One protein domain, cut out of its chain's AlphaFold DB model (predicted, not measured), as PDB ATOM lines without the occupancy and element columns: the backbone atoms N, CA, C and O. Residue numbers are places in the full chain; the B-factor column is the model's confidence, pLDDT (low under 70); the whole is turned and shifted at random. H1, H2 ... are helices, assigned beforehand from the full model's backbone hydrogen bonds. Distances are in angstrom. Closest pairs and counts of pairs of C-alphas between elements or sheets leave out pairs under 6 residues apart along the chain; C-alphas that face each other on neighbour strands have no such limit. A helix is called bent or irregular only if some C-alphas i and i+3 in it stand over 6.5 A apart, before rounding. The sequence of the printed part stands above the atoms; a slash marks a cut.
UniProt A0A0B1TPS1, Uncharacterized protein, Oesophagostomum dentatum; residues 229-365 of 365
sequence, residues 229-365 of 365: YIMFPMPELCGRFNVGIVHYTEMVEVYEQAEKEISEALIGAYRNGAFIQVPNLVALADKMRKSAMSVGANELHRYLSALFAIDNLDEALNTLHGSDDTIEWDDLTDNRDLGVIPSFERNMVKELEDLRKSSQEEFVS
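Overview. This is residues 229 to 365 of the 365 residues of an uncharacterized protein of Oesophagostomum dentatum (UniProt A0A0B1TPS1). The long helix H2 has H3 folded back beside its later part as one hairpin, while H4 crosses its earlier part, with H5 folded back on the far end of H4 as a second hairpin. The two hairpins and H6, which is reached by a long loop and comes near the start of H4 with its last residues, make three arms of a flat, loose shape; the short H1 meets the start of H2 at a corner. The printed part has 137 residues with six named helices, H1 to H6 in order along the chain, and no named strand; the class is all helix. The radius of gyration of the C-alphas is 18.1 A, and the C-alphas span 50 by 50 by 25 A.

Along the chain. H2, residues 241 to 271, is the longest helix at 45.1 A; it begins at C-alpha 241 (203.206, 230.125, 269.759) and ends at C-alpha 271 (179.119, 211.657, 303.143). Before it stands H1, residues 234 to 237. H3, residues 275 to 289, is 21.6 A long and irregular, but only just: C-alphas 276 and 279 are 6.9 A apart. H4, residues 292 to 308, measures 23.6 A, and H5, residues 313 to 321, measures 12.1 A. H6, residues 348 to 364, is 23.9 A long and ends at C-alpha 364 (189.064, 211.310, 266.084).

Arrangement. H2 is the hub, touching three helices. H2 and H3 form a helical hairpin at a shallow tilt of 19 degrees, opposite ways; their closest C-alphas, of Ala 269 and Phe 275, are 6.2 A apart. With residues 241 to 255 alone H2 touches H4, at a steep tilt of 42 degrees, opposite ways, closest at the C-alphas of Tyr 248 and Ala 297, 5.2 A. H1 and H2 touch only at the corner, closest at the C-alphas of Pro 235 and Gly 244, 4.9 A. H4, with residues 302 to 307 alone, touches H5; they form a helical hairpin at a shallow tilt of 11 degrees, closest at the C-alphas of Ala 306 and Ala 316, 4.3 A. The helix packing is only just mostly aligned, with 2 of 3 pairs at a shallow tilt. H6 and H4 are close but not clearly touching, closest at the C-alphas of Phe 363 and Ala 292, 7.4 A. H6 and H2 are apart. In H2, H4, H5 and H6 every O i to N i+4 pair is within hydrogen-bond range, in H3 9 of 11; H1 is too short for such a pair.

Size, cuts and confidence. The two C-alphas farthest apart, of Asp 314 and Arg 346, are 55.2 A from each other. The printed part has no cut. The link from H5 to H6, residues 322 to 347, is long; the other four are tight. The mean pLDDT of the printed part is 90.8, with residue 324 and residues 363 to 365 under 70.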
ATOM      1  N   TYR A 229     187.300 225.858 271.897       92.50
ATOM      2  CA  TYR A 229     187.517 225.737 270.456       92.50
ATOM      3  C   TYR A 229     187.529 227.072 269.695       92.50
ATOM      4  O   TYR A 229     187.995 227.120 268.565       92.50
ATOM      5  N   ILE A 230     187.038 228.169 270.283       94.38
ATOM      6  CA  ILE A 230     187.080 229.500 269.655       94.38
ATOM      7  C   ILE A 230     188.526 229.954 269.402       94.38
ATOM      8  O   ILE A 230     188.787 230.683 268.443       94.38
ATOM      9  N   MET A 231     189.457 229.551 270.269       93.44
ATOM     10  CA  MET A 231     190.882 229.855 270.138       93.44
ATOM     11  C   MET A 231     191.677 228.687 269.551       93.44
ATOM     12  O   MET A 231     192.726 228.928 268.972       93.44
ATOM     13  N   PHE A 232     191.203 227.449 269.649       90.00
ATOM     14  CA  PHE A 232     191.893 226.272 269.114       90.00
ATOM     15  C   PHE A 232     191.640 226.102 267.598       90.00
ATOM     16  O   PHE A 232     190.478 226.138 267.188       90.00
ATOM     17  N   PRO A 233     192.653 225.849 266.741       90.06
ATOM     18  CA  PRO A 233     194.106 225.874 266.954       90.06
ATOM     19  C   PRO A 233     194.738 227.165 266.377       90.06
ATOM     20  O   PRO A 233     195.723 227.150 265.635       90.06
ATOM     21  N   MET A 234     194.096 228.314 266.604       93.50
ATOM     22  CA  MET A 234     194.433 229.571 265.929       93.50
ATOM     23  C   MET A 234     195.827 230.127 266.248       93.50
ATOM     24  O   MET A 234     196.459 230.640 265.318       93.50
ATOM     25  N   PRO A 235     196.343 230.075 267.494       94.69
ATOM     26  CA  PRO A 235     197.681 230.569 267.793       94.69
ATOM     27  C   PRO A 235     198.763 229.975 266.889       94.69
ATOM     28  O   PRO A 235     199.609 230.712 266.395       94.69
ATOM     29  N   GLU A 236     198.713 228.681 266.609       92.31
ATOM     30  CA  GLU A 236     199.681 227.946 265.799       92.31
ATOM     31  C   GLU A 236     199.537 228.292 264.327       92.31
ATOM     32  O   GLU A 236     200.528 228.615 263.671       92.31
ATOM     33  N   LEU A 237     198.295 228.325 263.835       92.25
ATOM     34  CA  LEU A 237     197.993 228.724 262.460       92.25
ATOM     35  C   LEU A 237     198.430 230.168 262.165       92.25
ATOM     36  O   LEU A 237     198.760 230.501 261.030       92.25
ATOM     37  N   CYS A 238     198.461 231.033 263.182       93.12
ATOM     38  CA  CYS A 238     198.929 232.416 263.081       93.12
ATOM     39  C   CYS A 238     200.402 232.620 263.488       93.12
ATOM     40  O   CYS A 238     200.855 233.768 263.539       93.12
ATOM     41  N   GLY A 239     201.148 231.560 263.822       92.25
ATOM     42  CA  GLY A 239     202.548 231.652 264.264       92.25
ATOM     43  C   GLY A 239     202.748 232.394 265.595       92.25
ATOM     44  O   GLY A 239     203.797 232.983 265.849       92.25
ATOM     45  N   ARG A 240     201.725 232.425 266.453       94.25
ATOM     46  CA  ARG A 240     201.712 233.059 267.779       94.25
ATOM     47  C   ARG A 240     201.878 232.019 268.889       94.25
ATOM     48  O   ARG A 240     201.065 231.956 269.807       94.25
ATOM     49  N   PHE A 241     202.963 231.248 268.842       95.06
ATOM     50  CA  PHE A 241     203.206 230.125 269.759       95.06
ATOM     51  C   PHE A 241     203.175 230.516 271.240       95.06
ATOM     52  O   PHE A 241     202.554 229.814 272.023       95.06
ATOM     53  N   ASN A 242     203.712 231.681 271.622       94.06
ATOM     54  CA  ASN A 242     203.631 232.166 273.012       94.06
ATOM     55  C   ASN A 242     202.184 232.333 273.504       94.06
ATOM     56  O   ASN A 242     201.897 232.090 274.670       94.06
ATOM     57  N   VAL A 243     201.271 232.755 272.622       94.94
ATOM     58  CA  VAL A 243     199.839 232.849 272.948       94.94
ATOM     59  C   VAL A 243     199.238 231.452 273.074       94.94
ATOM     60  O   VAL A 243     198.450 231.228 273.986       94.94
ATOM     61  N   GLY A 244     199.631 230.528 272.192       95.50
ATOM     62  CA  GLY A 244     199.220 229.123 272.240       95.50
ATOM     63  C   GLY A 244     199.642 228.448 273.541       95.50
ATOM     64  O   GLY A 244     198.788 227.924 274.241       95.50
ATOM     65  N   ILE A 245     200.919 228.555 273.921       95.50
ATOM     66  CA  ILE A 245     201.463 227.992 275.166       95.50
ATOM     67  C   ILE A 245     200.633 228.447 276.366       95.50
ATOM     68  O   ILE A 245     200.100 227.605 277.078       95.50
ATOM     69  N   VAL A 246     200.449 229.763 276.539       94.38
ATOM     70  CA  VAL A 246     199.649 230.309 277.649       94.38
ATOM     71  C   VAL A 246     198.211 229.797 277.597       94.38
ATOM     72  O   VAL A 246     197.675 229.367 278.614       94.38
ATOM     73  N   HIS A 247     197.581 229.822 276.420       94.44
ATOM     74  CA  HIS A 247     196.199 229.387 276.270       94.44
ATOM     75  C   HIS A 247     196.011 227.910 276.638       94.44
ATOM     76  O   HIS A 247     195.084 227.591 277.380       94.44
ATOM     77  N   TYR A 248     196.881 227.022 276.158       95.69
ATOM     78  CA  TYR A 248     196.763 225.595 276.437       95.69
ATOM     79  C   TYR A 248     197.175 225.232 277.859       95.69
ATOM     80  O   TYR A 248     196.535 224.361 278.436       95.69
ATOM     81  N   THR A 249     198.132 225.942 278.471       94.75
ATOM     82  CA  THR A 249     198.394 225.810 279.914       94.75
ATOM     83  C   THR A 249     197.126 226.097 280.719       94.75
ATOM     84  O   THR A 249     196.709 225.262 281.515       94.75
ATOM     85  N   GLU A 250     196.446 227.222 280.458       93.38
ATOM     86  CA  GLU A 250     195.191 227.553 281.150       93.38
ATOM     87  C   GLU A 250     194.085 226.511 280.903       93.38
ATOM     88  O   GLU A 250     193.227 226.296 281.757       93.38
ATOM     89  N   MET A 251     194.047 225.897 279.716       93.44
ATOM     90  CA  MET A 251     193.086 224.836 279.403       93.44
ATOM     91  C   MET A 251     193.383 223.566 280.206       93.44
ATOM     92  O   MET A 251     192.466 223.030 280.821       93.44
ATOM     93  N   VAL A 252     194.642 223.116 280.246       93.88
ATOM     94  CA  VAL A 252     195.073 221.941 281.024       93.88
ATOM     95  C   VAL A 252     194.755 222.130 282.509       93.88
ATOM     96  O   VAL A 252     194.105 221.274 283.109       93.88
ATOM     97  N   GLU A 253     195.095 223.292 283.077       93.88
ATOM     98  CA  GLU A 253     194.806 223.624 284.480       93.88
ATOM     99  C   GLU A 253     193.309 223.517 284.818       93.88
ATOM    100  O   GLU A 253     192.938 223.093 285.913       93.88
ATOM    101  N   VAL A 254     192.425 223.870 283.879       93.12
ATOM    102  CA  VAL A 254     190.970 223.782 284.075       93.12
ATOM    103  C   VAL A 254     190.498 222.335 284.171       93.12
ATOM    104  O   VAL A 254     189.622 222.051 284.991       93.12
ATOM    105  N   TYR A 255     191.057 221.424 283.374       93.81
ATOM    106  CA  TYR A 255     190.699 220.007 283.444       93.81
ATOM    107  C   TYR A 255     191.226 219.351 284.721       93.81
ATOM    108  O   TYR A 255     190.464 218.656 285.392       93.81
ATOM    109  N   GLU A 256     192.466 219.644 285.122       93.25
ATOM    110  CA  GLU A 256     193.019 219.163 286.396       93.25
ATOM    111  C   GLU A 256     192.219 219.677 287.600       93.25
ATOM    112  O   GLU A 256     191.969 218.950 288.567       93.25
ATOM    113  N   GLN A 257     191.807 220.947 287.562       94.06
ATOM    114  CA  GLN A 257     190.986 221.537 288.611       94.06
ATOM    115  C   GLN A 257     189.587 220.905 288.640       94.06
ATOM    116  O   GLN A 257     189.087 220.578 289.718       94.06
ATOM    117  N   ALA A 258     188.973 220.673 287.476       93.56
ATOM    118  CA  ALA A 258     187.675 220.013 287.383       93.56
ATOM    119  C   ALA A 258     187.715 218.578 287.935       93.56
ATOM    120  O   ALA A 258     186.800 218.176 288.651       93.56
ATOM    121  N   GLU A 259     188.776 217.813 287.662       93.19
ATOM    122  CA  GLU A 259     188.949 216.460 288.202       93.19
ATOM    123  C   GLU A 259     188.969 216.453 289.740       93.19
ATOM    124  O   GLU A 259     188.272 215.652 290.379       93.19
ATOM    125  N   LYS A 260     189.716 217.388 290.344       95.06
ATOM    126  CA  LYS A 260     189.788 217.557 291.804       95.06
ATOM    127  C   LYS A 260     188.423 217.926 292.385       95.06
ATOM    128  O   LYS A 260     187.952 217.263 293.309       95.06
ATOM    129  N   GLU A 261     187.755 218.925 291.811       95.44
ATOM    130  CA  GLU A 261     186.442 219.395 292.274       95.44
ATOM    131  C   GLU A 261     185.356 218.318 292.168       95.44
ATOM    132  O   GLU A 261     184.559 218.140 293.092       95.44
ATOM    133  N   ILE A 262     185.329 217.555 291.069       95.50
ATOM    134  CA  ILE A 262     184.363 216.466 290.888       95.50
ATOM    135  C   ILE A 262     184.636 215.336 291.889       95.50
ATOM    136  O   ILE A 262     183.694 214.802 292.482       95.50
ATOM    137  N   SER A 263     185.904 215.005 292.138       95.94
ATOM    138  CA  SER A 263     186.293 213.998 293.134       95.94
ATOM    139  C   SER A 263     185.868 214.397 294.552       95.94
ATOM    140  O   SER A 263     185.297 213.588 295.292       95.94
ATOM    141  N   GLU A 264     186.063 215.661 294.930       96.75
ATOM    142  CA  GLU A 264     185.589 216.201 296.207       96.75
ATOM    143  C   GLU A 264     184.057 216.193 296.304       96.75
ATOM    144  O   GLU A 264     183.501 215.794 297.335       96.75
ATOM    145  N   ALA A 265     183.362 216.563 295.223       96.62
ATOM    146  CA  ALA A 265     181.906 216.525 295.149       96.62
ATOM    147  C   ALA A 265     181.356 215.098 295.300       96.62
ATOM    148  O   ALA A 265     180.356 214.897 295.995       96.62
ATOM    149  N   LEU A 266     182.025 214.095 294.722       96.62
ATOM    150  CA  LEU A 266     181.681 212.679 294.888       96.62
ATOM    151  C   LEU A 266     181.807 212.247 296.351       96.62
ATOM    152  O   LEU A 266     180.862 211.689 296.913       96.62
ATOM    153  N   ILE A 267     182.932 212.560 297.003       96.38
ATOM    154  CA  ILE A 267     183.135 212.273 298.432       96.38
ATOM    155  C   ILE A 267     182.046 212.955 299.274       96.38
ATOM    156  O   ILE A 267     181.468 212.334 300.171       96.38
ATOM    157  N   GLY A 268     181.737 214.219 298.973       97.31
ATOM    158  CA  GLY A 268     180.668 214.975 299.620       97.31
ATOM    159  C   GLY A 268     179.292 214.330 299.443       97.31
ATOM    160  O   GLY A 268     178.539 214.217 300.413       97.31
ATOM    161  N   ALA A 269     178.974 213.844 298.243       97.12
ATOM    162  CA  ALA A 269     177.711 213.173 297.956       97.12
ATOM    163  C   ALA A 269     177.544 211.886 298.778       97.12
ATOM    164  O   ALA A 269     176.482 211.678 299.367       97.12
ATOM    165  N   TYR A 270     178.598 211.069 298.899       96.69
ATOM    166  CA  TYR A 270     178.586 209.878 299.755       96.69
ATOM    167  C   TYR A 270     178.432 210.229 301.239       96.69
ATOM    168  O   TYR A 270     177.605 209.630 301.926       96.69
ATOM    169  N   ARG A 271     179.182 211.222 301.735       97.31
ATOM    170  CA  ARG A 271     179.119 211.657 303.143       97.31
ATOM    171  C   ARG A 271     177.745 212.206 303.531       97.31
ATOM    172  O   ARG A 271     177.281 211.946 304.636       97.31
ATOM    173  N   ASN A 272     177.098 212.933 302.623       96.94
ATOM    174  CA  ASN A 272     175.821 213.607 302.874       96.94
ATOM    175  C   ASN A 272     174.594 212.761 302.488       96.94
ATOM    176  O   ASN A 272     173.466 213.243 302.584       96.94
ATOM    177  N   GLY A 273     174.786 211.523 302.020       95.81
ATOM    178  CA  GLY A 273     173.696 210.648 301.580       95.81
ATOM    179  C   GLY A 273     173.004 211.093 300.283       95.81
ATOM    180  O   GLY A 273     171.895 210.648 299.989       95.81
ATOM    181  N   ALA A 274     173.638 211.950 299.479       96.44
ATOM    182  CA  ALA A 274     173.116 212.447 298.204       96.44
ATOM    183  C   ALA A 274     173.374 211.458 297.048       96.44
ATOM    184  O   ALA A 274     173.850 211.836 295.977       96.44
ATOM    185  N   PHE A 275     173.041 210.180 297.247       95.25
ATOM    186  CA  PHE A 275     173.349 209.095 296.303       95.25
ATOM    187  C   PHE A 275     172.741 209.293 294.908       95.25
ATOM    188  O   PHE A 275     173.301 208.825 293.924       95.25
ATOM    189  N   ILE A 276     171.633 210.037 294.809       95.94
ATOM    190  CA  ILE A 276     170.975 210.365 293.534       95.94
ATOM    191  C   ILE A 276     171.895 211.192 292.615       95.94
ATOM    192  O   ILE A 276     171.766 211.107 291.398       95.94
ATOM    193  N   GLN A 277     172.833 211.968 293.170       94.75
ATOM    194  CA  GLN A 277     173.755 212.798 292.383       94.75
ATOM    195  C   GLN A 277     175.014 212.054 291.930       94.75
ATOM    196  O   GLN A 277     175.665 212.494 290.986       94.75
ATOM    197  N   VAL A 278     175.350 210.926 292.564       96.50
ATOM    198  CA  VAL A 278     176.578 210.174 292.263       96.50
ATOM    199  C   VAL A 278     176.653 209.762 290.784       96.50
ATOM    200  O   VAL A 278     177.677 210.054 290.172       96.50
ATOM    201  N   PRO A 279     175.604 209.191 290.152       96.94
ATOM    202  CA  PRO A 279     175.665 208.842 288.730       96.94
ATOM    203  C   PRO A 279     175.936 210.045 287.818       96.94
ATOM    204  O   PRO A 279     176.686 209.923 286.856       96.94
ATOM    205  N   ASN A 280     175.373 211.215 288.138       95.44
ATOM    206  CA  ASN A 280     175.579 212.436 287.353       95.44
ATOM    207  C   ASN A 280     177.021 212.947 287.475       95.44
ATOM    208  O   ASN A 280     177.600 213.384 286.485       95.44
ATOM    209  N   LEU A 281     177.601 212.878 288.676       95.88
ATOM    210  CA  LEU A 281     178.988 213.273 288.923       95.88
ATOM    211  C   LEU A 281     179.981 212.319 288.250       95.88
ATOM    212  O   LEU A 281     180.947 212.785 287.656       95.88
ATOM    213  N   VAL A 282     179.720 211.008 288.280       95.69
ATOM    214  CA  VAL A 282     180.530 210.015 287.550       95.69
ATOM    215  C   VAL A 282     180.447 210.258 286.043       95.69
ATOM    216  O   VAL A 282     181.477 210.333 285.384       95.69
ATOM    217  N   ALA A 283     179.243 210.475 285.503       94.69
ATOM    218  CA  ALA A 283     179.070 210.783 284.085       94.69
ATOM    219  C   ALA A 283     179.787 212.080 283.674       94.69
ATOM    220  O   ALA A 283     180.341 212.156 282.580       94.69
ATOM    221  N   LEU A 284     179.802 213.098 284.544       93.31
ATOM    222  CA  LEU A 284     180.550 214.331 284.306       93.31
ATOM    223  C   LEU A 284     182.066 214.092 284.339       93.31
ATOM    224  O   LEU A 284     182.760 214.596 283.460       93.31
ATOM    225  N   ALA A 285     182.568 213.317 285.306       93.12
ATOM    226  CA  ALA A 285     183.983 212.952 285.388       93.12
ATOM    227  C   ALA A 285     184.441 212.230 284.115       93.12
ATOM    228  O   ALA A 285     185.434 212.619 283.503       93.12
ATOM    229  N   ASP A 286     183.674 211.230 283.673       92.38
ATOM    230  CA  ASP A 286     183.965 210.486 282.450       92.38
ATOM    231  C   ASP A 286     183.933 211.388 281.216       92.38
ATOM    232  O   ASP A 286     184.842 211.326 280.394       92.38
ATOM    233  N   LYS A 287     182.935 212.272 281.109       92.06
ATOM    234  CA  LYS A 287     182.807 213.201 279.980       92.06
ATOM    235  C   LYS A 287     183.957 214.211 279.901       92.06
ATOM    236  O   LYS A 287     184.417 214.517 278.805       92.06
ATOM    237  N   MET A 288     184.419 214.729 281.040       91.62
ATOM    238  CA  MET A 288     185.548 215.667 281.094       91.62
ATOM    239  C   MET A 288     186.873 214.963 280.782       91.62
ATOM    240  O   MET A 288     187.668 215.472 279.995       91.62
ATOM    241  N   ARG A 289     187.088 213.768 281.348       89.19
ATOM    242  CA  ARG A 289     188.287 212.948 281.118       89.19
ATOM    243  C   ARG A 289     188.421 212.520 279.659       89.19
ATOM    244  O   ARG A 289     189.514 212.546 279.111       89.19
ATOM    245  N   LYS A 290     187.302 212.162 279.030       91.38
ATOM    246  CA  LYS A 290     187.228 211.759 277.620       91.38
ATOM    247  C   LYS A 290     187.016 212.942 276.673       91.38
ATOM    248  O   LYS A 290     186.638 212.739 275.523       91.38
ATOM    249  N   SER A 291     187.193 214.184 277.124       93.06
ATOM    250  CA  SER A 291     187.031 215.345 276.249       93.06
ATOM    251  C   SER A 291     188.154 215.408 275.220       93.06
ATOM    252  O   SER A 291     189.334 215.486 275.568       93.06
ATOM    253  N   ALA A 292     187.787 215.461 273.942       91.75
ATOM    254  CA  ALA A 292     188.747 215.639 272.861       91.75
ATOM    255  C   ALA A 292     189.496 216.984 272.961       91.75
ATOM    256  O   ALA A 292     190.672 217.075 272.616       91.75
ATOM    257  N   MET A 293     188.841 218.024 273.493       92.25
ATOM    258  CA  MET A 293     189.461 219.331 273.722       92.25
ATOM    259  C   MET A 293     190.516 219.277 274.836       92.25
ATOM    260  O   MET A 293     191.545 219.939 274.722       92.25
ATOM    261  N   SER A 294     190.297 218.457 275.871       92.38
ATOM    262  CA  SER A 294     191.282 218.213 276.935       92.38
ATOM    263  C   SER A 294     192.550 217.577 276.378       92.38
ATOM    264  O   SER A 294     193.645 218.116 276.543       92.38
ATOM    265  N   VAL A 295     192.389 216.479 275.634       91.62
ATOM    266  CA  VAL A 295     193.507 215.771 274.999       91.62
ATOM    267  C   VAL A 295     194.240 216.685 274.021       91.62
ATOM    268  O   VAL A 295     195.456 216.833 274.114       91.62
ATOM    269  N   GLY A 296     193.511 217.370 273.133       91.56
ATOM    270  CA  GLY A 296     194.104 218.291 272.164       91.56
ATOM    271  C   GLY A 296     194.880 219.436 272.819       91.56
ATOM    272  O   GLY A 296     195.981 219.760 272.376       91.56
ATOM    273  N   ALA A 297     194.346 220.028 273.891       93.19
ATOM    274  CA  ALA A 297     195.037 221.076 274.637       93.19
ATOM    275  C   ALA A 297     196.304 220.552 275.330       93.19
ATOM    276  O   ALA A 297     197.333 221.221 275.271       93.19
ATOM    277  N   ASN A 298     196.256 219.366 275.942       92.88
ATOM    278  CA  ASN A 298     197.418 218.767 276.599       92.88
ATOM    279  C   ASN A 298     198.547 218.464 275.604       92.88
ATOM    280  O   ASN A 298     199.699 218.847 275.820       92.88
ATOM    281  N   GLU A 299     198.214 217.847 274.469       92.00
ATOM    282  CA  GLU A 299     199.200 217.533 273.437       92.00
ATOM    283  C   GLU A 299     199.799 218.807 272.830       92.00
ATOM    284  O   GLU A 299     201.020 218.946 272.772       92.00
ATOM    285  N   LEU A 300     198.979 219.793 272.450       93.19
ATOM    286  CA  LEU A 300     199.493 221.057 271.906       93.19
ATOM    287  C   LEU A 300     200.292 221.858 272.934       93.19
ATOM    288  O   LEU A 300     201.306 222.457 272.574       93.19
ATOM    289  N   HIS A 301     199.904 221.838 274.212       94.44
ATOM    290  CA  HIS A 301     200.703 222.425 275.281       94.44
ATOM    291  C   HIS A 301     202.108 221.808 275.317       94.44
ATOM    292  O   HIS A 301     203.096 222.548 275.299       94.44
ATOM    293  N   ARG A 302     202.211 220.472 275.304       93.69
ATOM    294  CA  ARG A 302     203.492 219.750 275.295       93.69
ATOM    295  C   ARG A 302     204.316 220.069 274.053       93.69
ATOM    296  O   ARG A 302     205.478 220.455 274.181       93.69
ATOM    297  N   TYR A 303     203.711 219.963 272.868       94.06
ATOM    298  CA  TYR A 303     204.385 220.237 271.598       94.06
ATOM    299  C   TYR A 303     204.920 221.664 271.537       94.06
ATOM    300  O   TYR A 303     206.096 221.872 271.238       94.06
ATOM    301  N   LEU A 304     204.085 222.660 271.836       94.94
ATOM    302  CA  LEU A 304     204.503 224.054 271.751       94.94
ATOM    303  C   LEU A 304     205.535 224.414 272.818       94.94
ATOM    304  O   LEU A 304     206.487 225.132 272.515       94.94
ATOM    305  N   SER A 305     205.380 223.910 274.042       94.94
ATOM    306  CA  SER A 305     206.322 224.204 275.126       94.94
ATOM    307  C   SER A 305     207.699 223.611 274.836       94.94
ATOM    308  O   SER A 305     208.697 224.327 274.900       94.94
ATOM    309  N   ALA A 306     207.758 222.343 274.427       95.56
ATOM    310  CA  ALA A 306     209.019 221.684 274.106       95.56
ATOM    311  C   ALA A 306     209.742 222.306 272.906       95.56
ATOM    312  O   ALA A 306     210.967 222.369 272.897       95.56
ATOM    313  N   LEU A 307     209.002 222.770 271.893       93.88
ATOM    314  CA  LEU A 307     209.599 223.337 270.684       93.88
ATOM    315  C   LEU A 307     209.992 224.812 270.821       93.88
ATOM    316  O   LEU A 307     210.927 225.246 270.150       93.88
ATOM    317  N   PHE A 308     209.263 225.594 271.625       94.25
ATOM    318  CA  PHE A 308     209.380 227.058 271.607       94.25
ATOM    319  C   PHE A 308     209.659 227.711 272.963       94.25
ATOM    320  O   PHE A 308     209.985 228.898 272.976       94.25
ATOM    321  N   ALA A 309     209.520 226.997 274.084       93.75
ATOM    322  CA  ALA A 309     209.709 227.567 275.423       93.75
ATOM    323  C   ALA A 309     210.856 226.935 276.221       93.75
ATOM    324  O   ALA A 309     211.417 227.603 277.087       93.75
ATOM    325  N   ILE A 310     211.186 225.669 275.959       94.38
ATOM    326  CA  ILE A 310     212.186 224.918 276.720       94.38
ATOM    327  C   ILE A 310     213.511 224.891 275.950       94.38
ATOM    328  O   ILE A 310     213.595 224.338 274.858       94.38
ATOM    329  N   ASP A 311     214.563 225.456 276.545       94.31
ATOM    330  CA  ASP A 311     215.905 225.496 275.942       94.31
ATOM    331  C   ASP A 311     216.713 224.205 276.180       94.31
ATOM    332  O   ASP A 311     217.647 223.894 275.437       94.31
ATOM    333  N   ASN A 312     216.393 223.450 277.237       96.50
ATOM    334  CA  ASN A 312     217.082 222.208 277.580       96.50
ATOM    335  C   ASN A 312     216.486 221.025 276.802       96.50
ATOM    336  O   ASN A 312     215.315 220.694 276.966       96.50
ATOM    337  N   LEU A 313     217.318 220.347 276.005       94.44
ATOM    338  CA  LEU A 313     216.892 219.218 275.179       94.44
ATOM    339  C   LEU A 313     216.304 218.059 275.995       94.44
ATOM    340  O   LEU A 313     215.288 217.506 275.590       94.44
ATOM    341  N   ASP A 314     216.907 217.693 277.127       95.31
ATOM    342  CA  ASP A 314     216.418 216.573 277.938       95.31
ATOM    343  C   ASP A 314     215.052 216.903 278.552       95.31
ATOM    344  O   ASP A 314     214.156 216.063 278.596       95.31
ATOM    345  N   GLU A 315     214.867 218.150 278.987       94.75
ATOM    346  CA  GLU A 315     213.589 218.636 279.512       94.75
ATOM    347  C   GLU A 315     212.521 218.685 278.414       94.75
ATOM    348  O   GLU A 315     211.426 218.169 278.611       94.75
ATOM    349  N   ALA A 316     212.862 219.200 277.230       94.94
ATOM    350  CA  ALA A 316     211.966 219.233 276.080       94.94
ATOM    351  C   ALA A 316     211.557 217.819 275.636       94.94
ATOM    352  O   ALA A 316     210.381 217.577 275.365       94.94
ATOM    353  N   LEU A 317     212.498 216.868 275.606       93.81
ATOM    354  CA  LEU A 317     212.210 215.464 275.313       93.81
ATOM    355  C   LEU A 317     211.286 214.858 276.371       93.81
ATOM    356  O   LEU A 317     210.312 214.209 276.010       93.81
ATOM    357  N   ASN A 318     211.529 215.109 277.659       92.69
ATOM    358  CA  ASN A 318     210.650 214.634 278.730       92.69
ATOM    359  C   ASN A 318     209.234 215.229 278.623       92.69
ATOM    360  O   ASN A 318     208.252 214.500 278.760       92.69
ATOM    361  N   THR A 319     209.098 216.520 278.305       92.62
ATOM    362  CA  THR A 319     207.795 217.153 278.036       92.62
ATOM    363  C   THR A 319     207.099 216.534 276.818       92.62
ATOM    364  O   THR A 319     205.891 216.292 276.847       92.62
ATOM    365  N   LEU A 320     207.849 216.229 275.754       91.50
ATOM    366  CA  LEU A 320     207.328 215.528 274.576       91.50
ATOM    367  C   LEU A 320     207.007 214.062 274.837       91.50
ATOM    368  O   LEU A 320     206.178 213.522 274.117       91.50
ATOM    369  N   HIS A 321     207.614 213.415 275.830       88.19
ATOM    370  CA  HIS A 321     207.249 212.057 276.229       88.19
ATOM    371  C   HIS A 321     205.900 212.030 276.957       88.19
ATOM    372  O   HIS A 321     205.071 211.181 276.636       88.19
ATOM    373  N   GLY A 322     205.627 213.014 277.820       84.44
ATOM    374  CA  GLY A 322     204.356 213.113 278.546       84.44
ATOM    375  C   GLY A 322     204.177 212.022 279.603       84.44
ATOM    376  O   GLY A 322     205.160 211.511 280.138       84.44
ATOM    377  N   SER A 323     202.923 211.702 279.934       76.50
ATOM    378  CA  SER A 323     202.587 210.585 280.824       76.50
ATOM    379  C   SER A 323     202.629 209.242 280.087       76.50
ATOM    380  O   SER A 323     202.431 209.179 278.875       76.50
ATOM    381  N   ASP A 324     202.838 208.154 280.835       67.75
ATOM    382  CA  ASP A 324     202.805 206.778 280.310       67.75
ATOM    383  C   ASP A 324     201.384 206.311 279.916       67.75
ATOM    384  O   ASP A 324     201.205 205.201 279.406       67.75
ATOM    385  N   ASP A 325     200.362 207.137 280.159       78.19
ATOM    386  CA  ASP A 325     198.971 206.802 279.885       78.19
ATOM    387  C   ASP A 325     198.689 206.840 278.380       78.19
ATOM    388  O   ASP A 325     198.822 207.864 277.707       78.19
ATOM    389  N   THR A 326     198.255 205.706 277.836       81.94
ATOM    390  CA  THR A 326     197.828 205.620 276.440       81.94
ATOM    391  C   THR A 326     196.486 206.318 276.248       81.94
ATOM    392  O   THR A 326     195.517 205.988 276.931       81.94
ATOM    393  N   ILE A 327     196.409 207.228 275.275       85.69
ATOM    394  CA  ILE A 327     195.154 207.886 274.892       85.69
ATOM    395  C   ILE A 327     194.192 206.844 274.297       85.69
ATOM    396  O   ILE A 327     194.505 206.182 273.306       85.69
ATOM    397  N   GLU A 328     193.004 206.721 274.891       87.31
ATOM    398  CA  GLU A 328     191.907 205.880 274.400       87.31
ATOM    399  C   GLU A 328     191.131 206.615 273.291       87.31
ATOM    400  O   GLU A 328     190.073 207.193 273.529       87.31
ATOM    401  N   TRP A 329     191.676 206.626 272.070       86.75
ATOM    402  CA  TRP A 329     191.130 207.386 270.931       86.75
ATOM    403  C   TRP A 329     189.658 207.079 270.618       86.75
ATOM    404  O   TRP A 329     188.881 208.001 270.377       86.75
ATOM    405  N   ASP A 330     189.269 205.804 270.687       87.12
ATOM    406  CA  ASP A 330     187.905 205.344 270.379       87.12
ATOM    407  C   ASP A 330     186.851 205.862 271.375       87.12
ATOM    408  O   ASP A 330     185.659 205.904 271.065       87.12
ATOM    409  N   ASP A 331     187.289 206.281 272.563       88.88
ATOM    410  CA  ASP A 331     186.428 206.702 273.664       88.88
ATOM    411  C   ASP A 331     186.294 208.231 273.767       88.88
ATOM    412  O   ASP A 331     185.559 208.727 274.629       88.88
ATOM    413  N   LEU A 332     186.974 208.994 272.903       90.31
ATOM    414  CA  LEU A 332     186.948 210.456 272.929       90.31
ATOM    415  C   LEU A 332     185.581 211.034 272.551       90.31
ATOM    416  O   LEU A 332     184.890 210.593 271.632       90.31
ATOM    417  N   THR A 333     185.224 212.116 273.235       90.06
ATOM    418  CA  THR A 333     183.947 212.813 273.096       90.06
ATOM    419  C   THR A 333     184.153 214.263 272.674       90.06
ATOM    420  O   THR A 333     184.958 214.992 273.261       90.06
ATOM    421  N   ASP A 334     183.410 214.701 271.656       90.94
ATOM    422  CA  ASP A 334     183.319 216.106 271.273       90.94
ATOM    423  C   ASP A 334     182.266 216.823 272.126       90.94
ATOM    424  O   ASP A 334     181.052 216.687 271.941       90.94
ATOM    425  N   ASN A 335     182.753 217.608 273.082       92.19
ATOM    426  CA  ASN A 335     181.923 218.380 274.001       92.19
ATOM    427  C   ASN A 335     181.674 219.821 273.527       92.19
ATOM    428  O   ASN A 335     181.026 220.590 274.244       92.19
ATOM    429  N   ARG A 336     182.168 220.209 272.342       92.94
ATOM    430  CA  ARG A 336     182.073 221.588 271.850       92.94
ATOM    431  C   ARG A 336     180.617 222.016 271.668       92.94
ATOM    432  O   ARG A 336     179.796 221.315 271.072       92.94
ATOM    433  N   ASP A 337     180.298 223.228 272.112       93.19
ATOM    434  CA  ASP A 337     179.008 223.849 271.824       93.19
ATOM    435  C   ASP A 337     179.036 224.519 270.445       93.19
ATOM    436  O   ASP A 337     179.320 225.712 270.287       93.19
ATOM    437  N   LEU A 338     178.715 223.725 269.424       91.12
ATOM    438  CA  LEU A 338     178.559 224.199 268.046       91.12
ATOM    439  C   LEU A 338     177.270 225.020 267.837       91.12
ATOM    440  O   LEU A 338     177.075 225.601 266.770       91.12
ATOM    441  N   GLY A 339     176.382 225.071 268.836       90.19
ATOM    442  CA  GLY A 339     175.114 225.803 268.806       90.19
ATOM    443  C   GLY A 339     175.141 227.155 269.522       90.19
ATOM    444  O   GLY A 339     174.104 227.817 269.575       90.19
ATOM    445  N   VAL A 340     176.294 227.576 270.060       91.81
ATOM    446  CA  VAL A 340     176.422 228.805 270.863       91.81
ATOM    447  C   VAL A 340     176.043 230.072 270.086       91.81
ATOM    448  O   VAL A 340     175.449 230.994 270.644       91.81
ATOM    449  N   ILE A 341     176.347 230.119 268.783       90.19
ATOM    450  CA  ILE A 341     175.886 231.179 267.880       90.19
ATOM    451  C   ILE A 341     174.533 230.732 267.311       90.19
ATOM    452  O   ILE A 341     174.496 229.788 266.518       90.19
ATOM    453  N   PRO A 342     173.416 231.400 267.655       81.44
ATOM    454  CA  PRO A 342     172.112 230.977 267.178       81.44
ATOM    455  C   PRO A 342     172.014 231.210 265.671       81.44
ATOM    456  O   PRO A 342     172.210 232.334 265.197       81.44
ATOM    457  N   SER A 343     171.659 230.160 264.934       82.50
ATOM    458  CA  SER A 343     171.286 230.255 263.526       82.50
ATOM    459  C   SER A 343     169.763 230.341 263.387       82.50
ATOM    460  O   SER A 343     168.998 229.809 264.194       82.50
ATOM    461  N   PHE A 344     169.321 231.063 262.364       82.12
ATOM    462  CA  PHE A 344     167.909 231.184 261.993       82.12
ATOM    463  C   PHE A 344     167.641 230.583 260.614       82.12
ATOM    464  O   PHE A 344     166.597 230.858 260.024       82.12
ATOM    465  N   GLU A 345     168.590 229.806 260.094       81.00
ATOM    466  CA  GLU A 345     168.470 229.201 258.776       81.00
ATOM    467  C   GLU A 345     167.513 228.016 258.777       81.00
ATOM    468  O   GLU A 345     167.213 227.380 259.799       81.00
ATOM    469  N   ARG A 346     167.026 227.708 257.576       75.69
ATOM    470  CA  ARG A 346     166.192 226.539 257.348       75.69
ATOM    471  C   ARG A 346     166.987 225.276 257.690       75.69
ATOM    472  O   ARG A 346     168.142 225.144 257.327       75.69
ATOM    473  N   ASN A 347     166.343 224.310 258.344       74.69
ATOM    474  CA  ASN A 347     166.936 223.007 258.688       74.69
ATOM    475  C   ASN A 347     168.158 223.041 259.633       74.69
ATOM    476  O   ASN A 347     168.818 222.012 259.763       74.69
ATOM    477  N   MET A 348     168.397 224.138 260.362       79.50
ATOM    478  CA  MET A 348     169.526 224.289 261.300       79.50
ATOM    479  C   MET A 348     169.787 223.058 262.185       79.50
ATOM    480  O   MET A 348     170.932 222.685 262.401       79.50
ATOM    481  N   VAL A 349     168.740 222.414 262.719       80.12
ATOM    482  CA  VAL A 349     168.900 221.241 263.603       80.12
ATOM    483  C   VAL A 349     169.634 220.104 262.896       80.12
ATOM    484  O   VAL A 349     170.501 219.479 263.494       80.12
ATOM    485  N   LYS A 350     169.291 219.849 261.630       84.06
ATOM    486  CA  LYS A 350     169.941 218.812 260.833       84.06
ATOM    487  C   LYS A 350     171.374 219.216 260.495       84.06
ATOM    488  O   LYS A 350     172.274 218.416 260.684       84.06
ATOM    489  N   GLU A 351     171.581 220.459 260.064       85.00
ATOM    490  CA  GLU A 351     172.917 220.964 259.717       85.00
ATOM    491  C   GLU A 351     173.885 220.926 260.902       85.00
ATOM    492  O   GLU A 351     175.039 220.552 260.736       85.00
ATOM    493  N   LEU A 352     173.417 221.271 262.104       86.44
ATOM    494  CA  LEU A 352     174.220 221.174 263.323       86.44
ATOM    495  C   LEU A 352     174.567 219.727 263.670       86.44
ATOM    496  O   LEU A 352     175.667 219.475 264.146       86.44
ATOM    497  N   GLU A 353     173.652 218.785 263.452       87.00
ATOM    498  CA  GLU A 353     173.911 217.372 263.728       87.00
ATOM    499  C   GLU A 353     174.879 216.759 262.710       87.00
ATOM    500  O   GLU A 353     175.819 216.062 263.089       87.00
ATOM    501  N   ASP A 354     174.707 217.094 261.430       89.69
ATOM    502  CA  ASP A 354     175.637 216.723 260.362       89.69
ATOM    503  C   ASP A 354     177.034 217.328 260.630       89.69
ATOM    504  O   ASP A 354     178.057 216.658 260.458       89.69
ATOM    505  N   LEU A 355     177.091 218.575 261.124       88.00
ATOM    506  CA  LEU A 355     178.334 219.230 261.531       88.00
ATOM    507  C   LEU A 355     178.987 218.525 262.724       88.00
ATOM    508  O   LEU A 355     180.174 218.252 262.655       88.00
ATOM    509  N   ARG A 356     178.235 218.191 263.781       88.06
ATOM    510  CA  ARG A 356     178.770 217.449 264.939       88.06
ATOM    511  C   ARG A 356     179.360 216.110 264.532       88.06
ATOM    512  O   ARG A 356     180.424 215.735 265.007       88.06
ATOM    513  N   LYS A 357     178.664 215.385 263.656       87.62
ATOM    514  CA  LYS A 357     179.126 214.082 263.188       87.62
ATOM    515  C   LYS A 357     180.420 214.209 262.385       87.62
ATOM    516  O   LYS A 357     181.386 213.522 262.688       87.62
ATOM    517  N   SER A 358     180.446 215.111 261.404       88.62
ATOM    518  CA  SER A 358     181.644 215.339 260.584       88.62
ATOM    519  C   SER A 358     182.816 215.898 261.394       88.62
ATOM    520  O   SER A 358     183.949 215.480 261.184       88.62
ATOM    521  N   SER A 359     182.558 216.786 262.358       85.12
ATOM    522  CA  SER A 359     183.601 217.352 263.212       85.12
ATOM    523  C   SER A 359     184.155 216.343 264.208       85.12
ATOM    524  O   SER A 359     185.337 216.414 264.513       85.12
ATOM    525  N   GLN A 360     183.329 215.427 264.724       83.56
ATOM    526  CA  GLN A 360     183.784 214.307 265.550       83.56
ATOM    527  C   GLN A 360     184.650 213.350 264.725       83.56
ATOM    528  O   GLN A 360     185.692 212.923 265.210       83.56
ATOM    529  N   GLU A 361     184.235 213.034 263.495       85.25
ATOM    530  CA  GLU A 361     185.024 212.207 262.580       85.25
ATOM    531  C   GLU A 361     186.394 212.847 262.333       85.25
ATOM    532  O   GLU A 361     187.387 212.184 262.579       85.25
ATOM    533  N   GLU A 362     186.470 214.137 261.985       82.25
ATOM    534  CA  GLU A 362     187.744 214.852 261.766       82.25
ATOM    535  C   GLU A 362     188.645 214.907 263.013       82.25
ATOM    536  O   GLU A 362     189.865 214.909 262.889       82.25
ATOM    537  N   PHE A 363     188.066 214.985 264.213       69.19
ATOM    538  CA  PHE A 363     188.838 215.119 265.455       69.19
ATOM    539  C   PHE A 363     189.347 213.781 266.009       69.19
ATOM    540  O   PHE A 363     190.248 213.783 266.845       69.19
ATOM    541  N   VAL A 364     188.738 212.662 265.599       64.94
ATOM    542  CA  VAL A 364     189.064 211.310 266.084       64.94
ATOM    543  C   VAL A 364     189.709 210.431 265.003       64.94
ATOM    544  O   VAL A 364     190.381 209.462 265.350       64.94
ATOM    545  N   SER A 365     189.549 210.760 263.713       54.41
ATOM    546  CA  SER A 365     190.270 210.132 262.589       54.41
ATOM    547  C   SER A 365     191.704 210.626 262.472       54.41
ATOM    548  O   SER A 365     192.584 209.780 262.196       54.41
TER     549      SER A 365